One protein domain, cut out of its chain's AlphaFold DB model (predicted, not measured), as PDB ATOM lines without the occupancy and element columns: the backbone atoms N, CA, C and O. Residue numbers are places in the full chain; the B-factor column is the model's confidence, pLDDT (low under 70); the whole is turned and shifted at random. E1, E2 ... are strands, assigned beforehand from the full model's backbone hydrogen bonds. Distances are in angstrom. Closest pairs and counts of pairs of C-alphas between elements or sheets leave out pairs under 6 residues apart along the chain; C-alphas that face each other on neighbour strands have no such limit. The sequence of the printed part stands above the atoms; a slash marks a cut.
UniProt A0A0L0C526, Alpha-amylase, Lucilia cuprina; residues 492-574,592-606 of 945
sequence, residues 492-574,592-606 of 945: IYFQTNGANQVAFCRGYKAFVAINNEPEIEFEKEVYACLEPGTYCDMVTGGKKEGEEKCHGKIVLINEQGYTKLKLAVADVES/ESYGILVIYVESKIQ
ATOM      1  N   ILE A 492     336.077 194.466 290.980       97.06
ATOM      2  CA  ILE A 492     334.831 194.710 290.251       97.06
ATOM      3  C   ILE A 492     333.693 195.048 291.230       97.06
ATOM      4  O   ILE A 492     333.790 194.795 292.429       97.06
ATOM      5  N   TYR A 493     332.606 195.633 290.714       97.12
ATOM      6  CA  TYR A 493     331.400 195.998 291.481       97.12
ATOM      7  C   TYR A 493     331.669 196.831 292.754       97.12
ATOM      8  O   TYR A 493     331.060 196.600 293.798       97.12
ATOM      9  N   PHE A 494     332.552 197.830 292.654       97.88
ATOM     10  CA  PHE A 494     332.753 198.821 293.714       97.88
ATOM     11  C   PHE A 494     331.450 199.603 293.970       97.88
ATOM     12  O   PHE A 494     330.861 200.187 293.057       97.88
ATOM     13  N   GLN A 495     330.996 199.580 295.218       97.62
ATOM     14  CA  GLN A 495     329.743 200.124 295.735       97.62
ATOM     15  C   GLN A 495     330.061 200.996 296.956       97.62
ATOM     16  O   GLN A 495     330.991 200.706 297.703       97.62
ATOM     17  N   THR A 496     329.281 202.051 297.188       96.75
ATOM     18  CA  THR A 496     329.470 202.954 298.336       96.75
ATOM     19  C   THR A 496     328.171 203.188 299.101       96.75
ATOM     20  O   THR A 496     327.063 202.959 298.591       96.75
ATOM     21  N   ASN A 497     328.293 203.659 300.341       95.88
ATOM     22  CA  ASN A 497     327.176 204.131 301.152       95.88
ATOM     23  C   ASN A 497     327.530 205.433 301.886       95.88
ATOM     24  O   ASN A 497     327.609 205.477 303.102       95.88
ATOM     25  N   GLY A 498     327.777 206.494 301.118       94.31
ATOM     26  CA  GLY A 498     328.297 207.754 301.651       94.31
ATOM     27  C   GLY A 498     329.803 207.869 301.442       94.31
ATOM     28  O   GLY A 498     330.311 207.456 300.395       94.31
ATOM     29  N   ALA A 499     330.497 208.475 302.406       95.38
ATOM     30  CA  ALA A 499     331.909 208.824 302.290       95.38
ATOM     31  C   ALA A 499     332.831 207.664 302.688       95.38
ATOM     32  O   ALA A 499     333.726 207.321 301.903       95.38
ATOM     33  N   ASN A 500     332.587 207.060 303.860       96.81
ATOM     34  CA  ASN A 500     333.506 206.124 304.514       96.81
ATOM     35  C   ASN A 500     332.973 204.682 304.608       96.81
ATOM     36  O   ASN A 500     333.544 203.860 305.318       96.81
ATOM     37  N   GLN A 501     331.918 204.351 303.856       97.75
ATOM     38  CA  GLN A 501     331.397 202.987 303.705       97.75
ATOM     39  C   GLN A 501     331.547 202.516 302.254       97.75
ATOM     40  O   GLN A 501     330.973 203.121 301.337       97.75
ATOM     41  N   VAL A 502     332.308 201.439 302.033       98.44
ATOM     42  CA  VAL A 502     332.586 200.875 300.698       98.44
ATOM     43  C   VAL A 502     332.474 199.355 300.691       98.44
ATOM     44  O   VAL A 502     332.809 198.690 301.667       98.44
ATOM     45  N   ALA A 503     332.036 198.789 299.571       98.44
ATOM     46  CA  ALA A 503     332.019 197.349 299.349       98.44
ATOM     47  C   ALA A 503     332.425 197.021 297.908       98.44
ATOM     48  O   ALA A 503     332.078 197.754 296.983       98.44
ATOM     49  N   PHE A 504     333.170 195.939 297.696       98.50
ATOM     50  CA  PHE A 504     333.659 195.544 296.373       98.50
ATOM     51  C   PHE A 504     333.946 194.043 296.295       98.50
ATOM     52  O   PHE A 504     334.029 193.355 297.309       98.50
ATOM     53  N   CYS A 505     334.132 193.529 295.080       98.38
ATOM     54  CA  CYS A 505     334.466 192.128 294.843       98.38
ATOM     55  C   CYS A 505     335.843 192.000 294.177       98.38
ATOM     56  O   CYS A 505     336.143 192.748 293.245       98.38
ATOM     57  N   ARG A 506     336.672 191.030 294.589       97.19
ATOM     58  CA  ARG A 506     337.881 190.625 293.842       97.19
ATOM     59  C   ARG A 506     337.479 189.514 292.879       97.19
ATOM     60  O   ARG A 506     337.287 188.365 293.283       97.19
ATOM     61  N   GLY A 507     337.255 189.878 291.615       96.19
ATOM     62  CA  GLY A 507     336.552 189.035 290.647       96.19
ATOM     63  C   GLY A 507     335.220 188.494 291.186       96.19
ATOM     64  O   GLY A 507     334.536 189.146 291.968       96.19
ATOM     65  N   TYR A 508     334.888 187.262 290.801       96.31
ATOM     66  CA  TYR A 508     333.796 186.463 291.383       96.31
ATOM     67  C   TYR A 508     334.374 185.452 292.392       96.31
ATOM     68  O   TYR A 508     334.148 184.244 292.285       96.31
ATOM     69  N   LYS A 509     335.269 185.923 293.274       97.00
ATOM     70  CA  LYS A 509     336.105 185.066 294.136       97.00
ATOM     71  C   LYS A 509     336.162 185.497 295.595       97.00
ATOM     72  O   LYS A 509     336.172 184.619 296.453       97.00
ATOM     73  N   ALA A 510     336.155 186.797 295.870       98.06
ATOM     74  CA  ALA A 510     335.971 187.339 297.213       98.06
ATOM     75  C   ALA A 510     335.078 188.581 297.189       98.06
ATOM     76  O   ALA A 510     335.045 189.294 296.183       98.06
ATOM     77  N   PHE A 511     334.411 188.842 298.308       98.62
ATOM     78  CA  PHE A 511     333.672 190.065 298.602       98.62
ATOM     79  C   PHE A 511     334.255 190.717 299.855       98.62
ATOM     80  O   PHE A 511     334.574 190.034 300.828       98.62
ATOM     81  N   VAL A 512     334.387 192.040 299.807       98.56
ATOM     82  CA  VAL A 512     334.936 192.880 300.869       98.56
ATOM     83  C   VAL A 512     333.933 193.980 301.176       98.56
ATOM     84  O   VAL A 512     333.422 194.621 300.255       98.56
ATOM     85  N   ALA A 513     333.701 194.239 302.458       98.38
ATOM     86  CA  ALA A 513     333.004 195.428 302.928       98.38
ATOM     87  C   ALA A 513     333.833 196.117 304.012       98.38
ATOM     88  O   ALA A 513     334.439 195.451 304.847       98.38
ATOM     89  N   ILE A 514     333.859 197.448 303.988       98.06
ATOM     90  CA  ILE A 514     334.603 198.281 304.930       98.06
ATOM     91  C   ILE A 514     333.696 199.427 305.388       98.06
ATOM     92  O   ILE A 514     333.099 200.127 304.563       98.06
ATOM     93  N   ASN A 515     333.609 199.609 306.699       97.00
ATOM     94  CA  ASN A 515     332.940 200.697 307.388       97.00
ATOM     95  C   ASN A 515     333.967 201.458 308.238       97.00
ATOM     96  O   ASN A 515     334.425 200.966 309.265       97.00
ATOM     97  N   ASN A 516     334.313 202.666 307.798       95.12
ATOM     98  CA  ASN A 516     335.186 203.589 308.518       95.12
ATOM     99  C   ASN A 516     334.446 204.881 308.925       95.12
ATOM    100  O   ASN A 516     335.076 205.915 309.144       95.12
ATOM    101  N   GLU A 517     333.111 204.863 309.007       93.94
ATOM    102  CA  GLU A 517     332.378 205.915 309.728       93.94
ATOM    103  C   GLU A 517     332.633 205.766 311.248       93.94
ATOM    104  O   GLU A 517     332.961 204.667 311.696       93.94
ATOM    105  N   PRO A 518     332.539 206.841 312.055       88.56
ATOM    106  CA  PRO A 518     332.870 206.775 313.483       88.56
ATOM    107  C   PRO A 518     331.797 206.072 314.331       88.56
ATOM    108  O   PRO A 518     332.137 205.337 315.245       88.56
ATOM    109  N   GLU A 519     330.516 206.284 314.016       89.31
ATOM    110  CA  GLU A 519     329.372 205.867 314.855       89.31
ATOM    111  C   GLU A 519     328.287 205.105 314.067       89.31
ATOM    112  O   GLU A 519     327.355 204.552 314.645       89.31
ATOM    113  N   ILE A 520     328.368 205.097 312.732       92.69
ATOM    114  CA  ILE A 520     327.280 204.650 311.854       92.69
ATOM    115  C   ILE A 520     327.596 203.260 311.304       92.69
ATOM    116  O   ILE A 520     328.566 203.078 310.567       92.69
ATOM    117  N   GLU A 521     326.750 202.275 311.606       93.94
ATOM    118  CA  GLU A 521     326.840 200.942 311.005       93.94
ATOM    119  C   GLU A 521     326.584 200.973 309.488       93.94
ATOM    120  O   GLU A 521     325.789 201.760 308.967       93.94
ATOM    121  N   PHE A 522     327.236 200.081 308.750       95.88
ATOM    122  CA  PHE A 522     326.999 199.888 307.325       95.88
ATOM    123  C   PHE A 522     325.881 198.860 307.124       95.88
ATOM    124  O   PHE A 522     326.129 197.680 306.861       95.88
ATOM    125  N   GLU A 523     324.636 199.328 307.246       95.69
ATOM    126  CA  GLU A 523     323.426 198.561 306.936       95.69
ATOM    127  C   GLU A 523     322.965 198.785 305.487       95.69
ATOM    128  O   GLU A 523     322.505 199.874 305.125       95.69
ATOM    129  N   LYS A 524     323.090 197.766 304.622       96.06
ATOM    130  CA  LYS A 524     322.694 197.870 303.204       96.06
ATOM    131  C   LYS A 524     322.533 196.519 302.506       96.06
ATOM    132  O   LYS A 524     323.328 195.607 302.701       96.06
ATOM    133  N   GLU A 525     321.569 196.414 301.589       97.25
ATOM    134  CA  GLU A 525     321.563 195.326 300.601       97.25
ATOM    135  C   GLU A 525     322.578 195.627 299.483       97.25
ATOM    136  O   GLU A 525     322.461 196.628 298.770       97.25
ATOM    137  N   VAL A 526     323.599 194.777 299.354       97.62
ATOM    138  CA  VAL A 526     324.760 194.965 298.464       97.62
ATOM    139  C   VAL A 526     325.010 193.721 297.618       97.62
ATOM    140  O   VAL A 526     324.758 192.596 298.052       97.62
ATOM    141  N   TYR A 527     325.494 193.914 296.390       97.88
ATOM    142  CA  TYR A 527     325.833 192.805 295.497       97.88
ATOM    143  C   TYR A 527     327.218 192.254 295.846       97.88
ATOM    144  O   TYR A 527     328.191 193.011 295.859       97.88
ATOM    145  N   ALA A 528     327.299 190.949 296.111       97.56
ATOM    146  CA  ALA A 528     328.493 190.287 296.638       97.56
ATOM    147  C   ALA A 528     329.289 189.484 295.593       97.56
ATOM    148  O   ALA A 528     330.346 188.953 295.908       97.56
ATOM    149  N   CYS A 529     328.803 189.370 294.351       97.00
ATOM    150  CA  CYS A 529     329.490 188.668 293.251       97.00
ATOM    151  C   CYS A 529     329.845 187.185 293.509       97.00
ATOM    152  O   CYS A 529     330.661 186.615 292.780       97.00
ATOM    153  N   LEU A 530     329.256 186.562 294.530       97.81
ATOM    154  CA  LEU A 530     329.476 185.170 294.921       97.81
ATOM    155  C   LEU A 530     328.216 184.331 294.661       97.81
ATOM    156  O   LEU A 530     327.113 184.861 294.536       97.81
ATOM    157  N   GLU A 531     328.397 183.015 294.563       97.44
ATOM    158  CA  GLU A 531     327.302 182.055 294.371       97.44
ATOM    159  C   GLU A 531     326.449 181.915 295.651       97.44
ATOM    160  O   GLU A 531     327.021 181.918 296.746       97.44
ATOM    161  N   PRO A 532     325.121 181.697 295.558       97.56
ATOM    162  CA  PRO A 532     324.216 181.652 296.715       97.56
ATOM    163  C   PRO A 532     324.652 180.663 297.809       97.56
ATOM    164  O   PRO A 532     325.113 179.561 297.501       97.56
ATOM    165  N   GLY A 533     324.515 181.036 299.084       96.06
ATOM    166  CA  GLY A 533     324.840 180.188 300.240       96.06
ATOM    167  C   GLY A 533     325.515 180.920 301.406       96.06
ATOM    168  O   GLY A 533     325.566 182.150 301.445       96.06
ATOM    169  N   THR A 534     326.032 180.138 302.354       95.94
ATOM    170  CA  THR A 534     326.574 180.598 303.644       95.94
ATOM    171  C   THR A 534     328.097 180.708 303.611       95.94
ATOM    172  O   THR A 534     328.773 179.767 303.197       95.94
ATOM    173  N   TYR A 535     328.639 181.835 304.074       96.50
ATOM    174  CA  TYR A 535     330.075 182.131 304.089       96.50
ATOM    175  C   TYR A 535     330.535 182.619 305.464       96.50
ATOM    176  O   TYR A 535     329.840 183.406 306.104       96.50
ATOM    177  N   CYS A 536     331.733 182.212 305.881       96.06
ATOM    178  CA  CYS A 536     332.405 182.753 307.061       96.06
ATOM    179  C   CYS A 536     333.208 184.003 306.699       96.06
ATOM    180  O   CYS A 536     333.979 183.981 305.731       96.06
ATOM    181  N   ASP A 537     333.067 185.062 307.495       96.06
ATOM    182  CA  ASP A 537     333.973 186.206 307.471       96.06
ATOM    183  C   ASP A 537     335.353 185.802 308.003       96.06
ATOM    184  O   ASP A 537     335.492 185.324 309.128       96.06
ATOM    185  N   MET A 538     336.377 185.999 307.178       96.38
ATOM    186  CA  MET A 538     337.764 185.665 307.492       96.38
ATOM    187  C   MET A 538     338.388 186.625 308.504       96.38
ATOM    188  O   MET A 538     339.318 186.220 309.200       96.38
ATOM    189  N   VAL A 539     337.873 187.856 308.611       94.81
ATOM    190  CA  VAL A 539     338.386 188.857 309.555       94.81
ATOM    191  C   VAL A 539     338.053 188.439 310.988       94.81
ATOM    192  O   VAL A 539     338.946 188.354 311.822       94.81
ATOM    193  N   THR A 540     336.791 188.098 311.262       91.25
ATOM    194  CA  THR A 540     336.322 187.763 312.619       91.25
ATOM    195  C   THR A 540     336.450 186.294 313.031       91.25
ATOM    196  O   THR A 540     335.914 185.916 314.065       91.25
ATOM    197  N   GLY A 541     337.154 185.459 312.256       88.38
ATOM    198  CA  GLY A 541     337.545 184.102 312.680       88.38
ATOM    199  C   GLY A 541     337.571 183.050 311.567       88.38
ATOM    200  O   GLY A 541     338.345 182.095 311.637       88.38
ATOM    201  N   GLY A 542     336.800 183.245 310.495       90.56
ATOM    202  CA  GLY A 542     336.804 182.378 309.315       90.56
ATOM    203  C   GLY A 542     336.275 180.963 309.572       90.56
ATOM    204  O   GLY A 542     335.379 180.746 310.390       90.56
ATOM    205  N   LYS A 543     336.829 179.999 308.828       86.88
ATOM    206  CA  LYS A 543     336.558 178.556 308.935       86.88
ATOM    207  C   LYS A 543     337.871 177.832 309.253       86.88
ATOM    208  O   LYS A 543     338.881 178.117 308.608       86.88
ATOM    209  N   LYS A 544     337.873 176.916 310.228       79.19
ATOM    210  CA  LYS A 544     339.036 176.051 310.509       79.19
ATOM    211  C   LYS A 544     339.095 174.896 309.504       79.19
ATOM    212  O   LYS A 544     338.078 174.510 308.930       79.19
ATOM    213  N   GLU A 545     340.290 174.368 309.252       72.88
ATOM    214  CA  GLU A 545     340.467 173.271 308.295       72.88
ATOM    215  C   GLU A 545     339.765 171.996 308.790       72.88
ATOM    216  O   GLU A 545     339.852 171.644 309.963       72.88
ATOM    217  N   GLY A 546     339.024 171.329 307.901       73.12
ATOM    218  CA  GLY A 546     338.201 170.163 308.242       73.12
ATOM    219  C   GLY A 546     336.881 170.470 308.968       73.12
ATOM    220  O   GLY A 546     336.093 169.550 309.171       73.12
ATOM    221  N   GLU A 547     336.599 171.729 309.323       81.00
ATOM    222  CA  GLU A 547     335.346 172.130 309.969       81.00
ATOM    223  C   GLU A 547     334.354 172.777 308.984       81.00
ATOM    224  O   GLU A 547     334.735 173.563 308.120       81.00
ATOM    225  N   GLU A 548     333.054 172.523 309.164       83.62
ATOM    226  CA  GLU A 548     331.957 173.191 308.437       83.62
ATOM    227  C   GLU A 548     331.162 174.149 309.351       83.62
ATOM    228  O   GLU A 548     329.942 174.269 309.257       83.62
ATOM    229  N   LYS A 549     331.863 174.850 310.255       88.81
ATOM    230  CA  LYS A 549     331.316 175.949 311.070       88.81
ATOM    231  C   LYS A 549     332.202 177.192 311.012       88.81
ATOM    232  O   LYS A 549     333.423 177.090 310.898       88.81
ATOM    233  N   CYS A 550     331.587 178.366 311.129       90.56
ATOM    234  CA  CYS A 550     332.317 179.621 311.265       90.56
ATOM    235  C   CYS A 550     332.735 179.838 312.720       90.56
ATOM    236  O   CYS A 550     331.972 179.541 313.636       90.56
ATOM    237  N   HIS A 551     333.924 180.404 312.918       88.94
ATOM    238  CA  HIS A 551     334.433 180.844 314.226       88.94
ATOM    239  C   HIS A 551     334.303 182.372 314.377       88.94
ATOM    240  O   HIS A 551     335.085 182.994 315.078       88.94
ATOM    241  N   GLY A 552     333.345 182.971 313.660       88.06
ATOM    242  CA  GLY A 552     333.173 184.413 313.479       88.06
ATOM    243  C   GLY A 552     331.863 184.742 312.753       88.06
ATOM    244  O   GLY A 552     330.969 183.895 312.656       88.06
ATOM    245  N   LYS A 553     331.743 185.963 312.216       91.50
ATOM    246  CA  LYS A 553     330.517 186.461 311.564       91.50
ATOM    247  C   LYS A 553     330.152 185.624 310.324       91.50
ATOM    248  O   LYS A 553     331.009 185.219 309.538       91.50
ATOM    249  N   ILE A 554     328.852 185.383 310.145       94.00
ATOM    250  CA  ILE A 554     328.281 184.620 309.026       94.00
ATOM    251  C   ILE A 554     327.652 185.584 308.019       94.00
ATOM    252  O   ILE A 554     326.912 186.489 308.398       94.00
ATOM    253  N   VAL A 555     327.892 185.357 306.725       96.38
ATOM    254  CA  VAL A 555     327.277 186.113 305.628       96.38
ATOM    255  C   VAL A 555     326.461 185.181 304.738       96.38
ATOM    256  O   VAL A 555     326.965 184.182 304.225       96.38
ATOM    257  N   LEU A 556     325.192 185.532 304.530       97.25
ATOM    258  CA  LEU A 556     324.272 184.813 303.650       97.25
ATOM    259  C   LEU A 556     324.180 185.519 302.294       97.25
ATOM    260  O   LEU A 556     323.787 186.683 302.223       97.25
ATOM    261  N   ILE A 557     324.515 184.808 301.217       98.06
ATOM    262  CA  ILE A 557     324.336 185.268 299.835       98.06
ATOM    263  C   ILE A 557     323.059 184.643 299.271       98.06
ATOM    264  O   ILE A 557     322.912 183.421 299.270       98.06
ATOM    265  N   ASN A 558     322.131 185.469 298.787       97.31
ATOM    266  CA  ASN A 558     320.856 185.008 298.234       97.31
ATOM    267  C   ASN A 558     320.972 184.524 296.773       97.31
ATOM    268  O   ASN A 558     321.987 184.723 296.109       97.31
ATOM    269  N   GLU A 559     319.886 183.945 296.250       96.94
ATOM    270  CA  GLU A 559     319.724 183.468 294.859       96.94
ATOM    271  C   GLU A 559     320.027 184.514 293.764       96.94
ATOM    272  O   GLU A 559     320.148 184.177 292.587       96.94
ATOM    273  N   GLN A 560     320.119 185.800 294.115       96.31
ATOM    274  CA  GLN A 560     320.442 186.895 293.200       96.31
ATOM    275  C   GLN A 560     321.897 187.386 293.342       96.31
ATOM    276  O   GLN A 560     322.290 188.305 292.624       96.31
ATOM    277  N   GLY A 561     322.699 186.794 294.237       96.31
ATOM    278  CA  GLY A 561     324.078 187.201 294.527       96.31
ATOM    279  C   GLY A 561     324.198 188.421 295.451       96.31
ATOM    280  O   GLY A 561     325.253 189.054 295.487       96.31
ATOM    281  N   TYR A 562     323.129 188.782 296.167       98.12
ATOM    282  CA  TYR A 562     323.104 189.893 297.126       98.12
ATOM    283  C   TYR A 562     323.187 189.396 298.571       98.12
ATOM    284  O   TYR A 562     322.756 188.285 298.886       98.12
ATOM    285  N   THR A 563     323.685 190.256 299.457       97.75
ATOM    286  CA  THR A 563     323.613 190.084 300.912       97.75
ATOM    287  C   THR A 563     323.035 191.327 301.577       97.75
ATOM    288  O   THR A 563     323.195 192.443 301.076       97.75
ATOM    289  N   LYS A 564     322.370 191.134 302.718       96.69
ATOM    290  CA  LYS A 564     322.004 192.212 303.640       96.69
ATOM    291  C   LYS A 564     323.173 192.415 304.595       96.69
ATOM    292  O   LYS A 564     323.275 191.734 305.610       96.69
ATOM    293  N   LEU A 565     324.073 193.320 304.231       95.88
ATOM    294  CA  LEU A 565     325.190 193.698 305.080       95.88
ATOM    295  C   LEU A 565     324.662 194.463 306.300       95.88
ATOM    296  O   LEU A 565     323.882 195.401 306.141       95.88
ATOM    297  N   LYS A 566     325.130 194.067 307.484       93.94
ATOM    298  CA  LYS A 566     325.152 194.854 308.719       93.94
ATOM    299  C   LYS A 566     326.570 194.729 309.265       93.94
ATOM    300  O   LYS A 566     326.919 193.715 309.867       93.94
ATOM    301  N   LEU A 567     327.415 195.700 308.936       94.19
ATOM    302  CA  LEU A 567     328.798 195.766 309.404       94.19
ATOM    303  C   LEU A 567     328.910 196.942 310.368       94.19
ATOM    304  O   LEU A 567     328.793 198.094 309.950       94.19
ATOM    305  N   ALA A 568     329.121 196.643 311.648       92.00
ATOM    306  CA  ALA A 568     329.334 197.662 312.665       92.00
ATOM    307  C   ALA A 568     330.563 198.533 312.336       92.00
ATOM    308  O   ALA A 568     331.319 198.257 311.398       92.00
ATOM    309  N   VAL A 569     330.745 199.619 313.079       90.25
ATOM    310  CA  VAL A 569     331.980 200.415 313.010       90.25
ATOM    311  C   VAL A 569     333.189 199.576 313.451       90.25
ATOM    312  O   VAL A 569     333.038 198.430 313.889       90.25
ATOM    313  N   ALA A 570     334.398 200.119 313.323       82.50
ATOM    314  CA  ALA A 570     335.476 199.634 314.177       82.50
ATOM    315  C   ALA A 570     335.088 199.939 315.634       82.50
ATOM    316  O   ALA A 570     334.674 201.068 315.907       82.50
ATOM    317  N   ASP A 571     335.172 198.956 316.535       69.88
ATOM    318  CA  ASP A 571     335.012 199.205 317.971       69.88
ATOM    319  C   ASP A 571     336.011 200.297 318.413       69.88
ATOM    320  O   ASP A 571     337.045 200.514 317.776       69.88
ATOM    321  N   VAL A 572     335.688 201.052 319.463       57.91
ATOM    322  CA  VAL A 572     336.556 202.146 319.920       57.91
ATOM    323  C   VAL A 572     337.615 201.574 320.859       57.91
ATOM    324  O   VAL A 572     337.273 201.059 321.918       57.91
ATOM    325  N   GLU A 573     338.889 201.687 320.472       54.22
ATOM    326  CA  GLU A 573     340.033 201.584 321.391       54.22
ATOM    327  C   GLU A 573     339.809 202.606 322.520       54.22
ATOM    328  O   GLU A 573     339.780 203.808 322.250       54.22
ATOM    329  N   SER A 574     339.569 202.151 323.754       39.78
ATOM    330  CA  SER A 574     339.305 203.035 324.892       39.78
ATOM    331  C   SER A 574     340.557 203.846 325.233       39.78
ATOM    332  O   SER A 574     341.567 203.301 325.672       39.78
ATOM    333  N   GLU A 592     335.011 190.857 318.153       70.19
ATOM    334  CA  GLU A 592     335.634 192.137 317.773       70.19
ATOM    335  C   GLU A 592     335.148 192.646 316.400       70.19
ATOM    336  O   GLU A 592     335.040 191.906 315.407       70.19
ATOM    337  N   SER A 593     334.838 193.938 316.320       81.25
ATOM    338  CA  SER A 593     334.524 194.616 315.071       81.25
ATOM    339  C   SER A 593     335.695 195.482 314.627       81.25
ATOM    340  O   SER A 593     335.934 196.563 315.145       81.25
ATOM    341  N   TYR A 594     336.388 195.037 313.582       87.81
ATOM    342  CA  TYR A 594     337.487 195.775 312.951       87.81
ATOM    343  C   TYR A 594     337.011 196.801 311.903       87.81
ATOM    344  O   TYR A 594     337.815 197.318 311.129       87.81
ATOM    345  N   GLY A 595     335.696 197.029 311.782       93.25
ATOM    346  CA  GLY A 595     335.102 197.834 310.707       93.25
ATOM    347  C   GLY A 595     335.334 197.267 309.296       93.25
ATOM    348  O   GLY A 595     335.126 197.964 308.308       93.25
ATOM    349  N   ILE A 596     335.776 196.014 309.161       96.44
ATOM    350  CA  ILE A 596     336.056 195.360 307.877       96.44
ATOM    351  C   ILE A 596     335.605 193.897 307.900       96.44
ATOM    352  O   ILE A 596     335.635 193.245 308.941       96.44
ATOM    353  N   LEU A 597     335.161 193.405 306.744       96.56
ATOM    354  CA  LEU A 597     334.641 192.057 306.525       96.56
ATOM    355  C   LEU A 597     335.137 191.526 305.176       96.56
ATOM    356  O   LEU A 597     335.096 192.244 304.171       96.56
ATOM    357  N   VAL A 598     335.570 190.262 305.142       98.31
ATOM    358  CA  VAL A 598     336.082 189.581 303.943       98.31
ATOM    359  C   VAL A 598     335.552 188.150 303.881       98.31
ATOM    360  O   VAL A 598     335.887 187.311 304.712       98.31
ATOM    361  N   ILE A 599     334.793 187.833 302.832       98.12
ATOM    362  CA  ILE A 599     334.370 186.459 302.507       98.12
ATOM    363  C   ILE A 599     334.935 186.039 301.151       98.12
ATOM    364  O   ILE A 599     335.086 186.865 300.248       98.12
ATOM    365  N   TYR A 600     335.230 184.752 300.969       97.19
ATOM    366  CA  TYR A 600     335.745 184.229 299.699       97.19
ATOM    367  C   TYR A 600     335.252 182.810 299.417       97.19
ATOM    368  O   TYR A 600     334.656 182.163 300.273       97.19
ATOM    369  N   VAL A 601     335.459 182.323 298.192       95.44
ATOM    370  CA  VAL A 601     334.865 181.054 297.727       95.44
ATOM    371  C   VAL A 601     335.194 179.821 298.578       95.44
ATOM    372  O   VAL A 601     334.391 178.893 298.567       95.44
ATOM    373  N   GLU A 602     336.302 179.809 299.325       93.62
ATOM    374  CA  GLU A 602     336.673 178.687 300.207       93.62
ATOM    375  C   GLU A 602     336.261 178.903 301.676       93.62
ATOM    376  O   GLU A 602     336.214 177.940 302.436       93.62
ATOM    377  N   SER A 603     335.838 180.118 302.067       94.88
ATOM    378  CA  SER A 603     335.138 180.338 303.346       94.88
ATOM    379  C   SER A 603     333.647 179.976 303.286       94.88
ATOM    380  O   SER A 603     332.916 180.190 304.252       94.88
ATOM    381  N   LYS A 604     333.188 179.396 302.169       94.38
ATOM    382  CA  LYS A 604     331.843 178.832 302.039       94.38
ATOM    383  C   LYS A 604     331.691 177.577 302.907       94.38
ATOM    384  O   LYS A 604     332.547 176.689 302.888       94.38
ATOM    385  N   ILE A 605     330.571 177.497 303.617       91.50
ATOM    386  CA  ILE A 605     330.120 176.286 304.310       91.50
ATOM    387  C   ILE A 605     329.260 175.447 303.360       91.50
ATOM    388  O   ILE A 605     328.429 175.987 302.620       91.50
ATOM    389  N   GLN A 606     329.446 174.127 303.384       82.94
ATOM    390  CA  GLN A 606     328.513 173.203 302.735       82.94
ATOM    391  C   GLN A 606     327.244 173.050 303.590       82.94
ATOM    392  O   GLN A 606     327.352 172.932 304.809       82.94
TER     393      GLN A 606
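Overview. This is residues 492 to 574 and 592 to 606 of the 945 residues of the protein "Alpha-amylase" of Lucilia cuprina (UniProt A0A0L0C526). The model is a sandwich of strands: a sheet of four, E1 E2 E3 E8, lies face to face with a smaller sheet of two, E4 and E7. A third pair, the hairpin E5 and E6, lies at one side of the sandwich, with E6 beside E7 and E5 near E8. The printed part has 98 residues with no named helix and eight named strands, E1 to E8 in order along the chain; the sheets are all antiparallel. The class is all strand, though under half of the residues, 42 of 98, are in named elements. The whole is compact, with a radius of gyration of the C-alphas of 13.0 A and spans of 36 by 31 by 18 A.

Arrangement. The largest sheet runs E1, residues 492 to 496, E2, residues 501 to 506, E3, residues 510 to 515, and E8, residues 596 to 600, with E1 and E8 as edge strands. E1, E2 and E3 form a meander, each strand the antiparallel neighbour of the one before; E1 and E2 are a hairpin, as are E2 and E3. N 495 and O 503 are 2.8 A apart, N 504 and O 512 2.9 A, and N 511 of E3 and O 599 of E8 2.9 A, each within hydrogen-bond range. This sheet forms a sandwich, two sheets face to face, with E4, residues 522 to 527, and E7, residues 562 to 567; the facing parts are 9.6 A apart centre to centre, and the strands of the one stand at 32 degrees to those of the other. E4 and E7 are antiparallel, with N 524 and O 565 2.9 A apart. E5, residues 533 to 536, and E6, residues 554 to 557, are an antiparallel hairpin at 150 degrees, with N 555 and O 535 2.8 A apart. The closest C-alphas of E6 and E7 are those of Ile 557 and Thr 563, 5.0 A; of E5 and E8, those of Cys 536 and Ile 599, 6.2 A. E4 and E5 are apart.

Along the chain. E1 begins at C-alpha 492 (334.831, 194.710, 290.251). E2 and E3 each measure 17.1 A from first to last C-alpha, E7 14.8 A, and E4 and E8 13.8 A each. E1 measures 12.7 A, E5 10.5 A and E6 10.0 A. E8 ends at C-alpha 600 (335.745, 184.229, 299.699).

Size, cuts and confidence. The two C-alphas farthest apart are those of Glu 559 and Ser 574, 40.8 A. Residues 575 to 591 are not printed, and C-alphas 574 and 592 are 13.5 A apart across the cut. The link E5 to E6, residues 537 to 553, is long. Mean pLDDT of the printed part is 92.2, with residues 571 to 574 under 70.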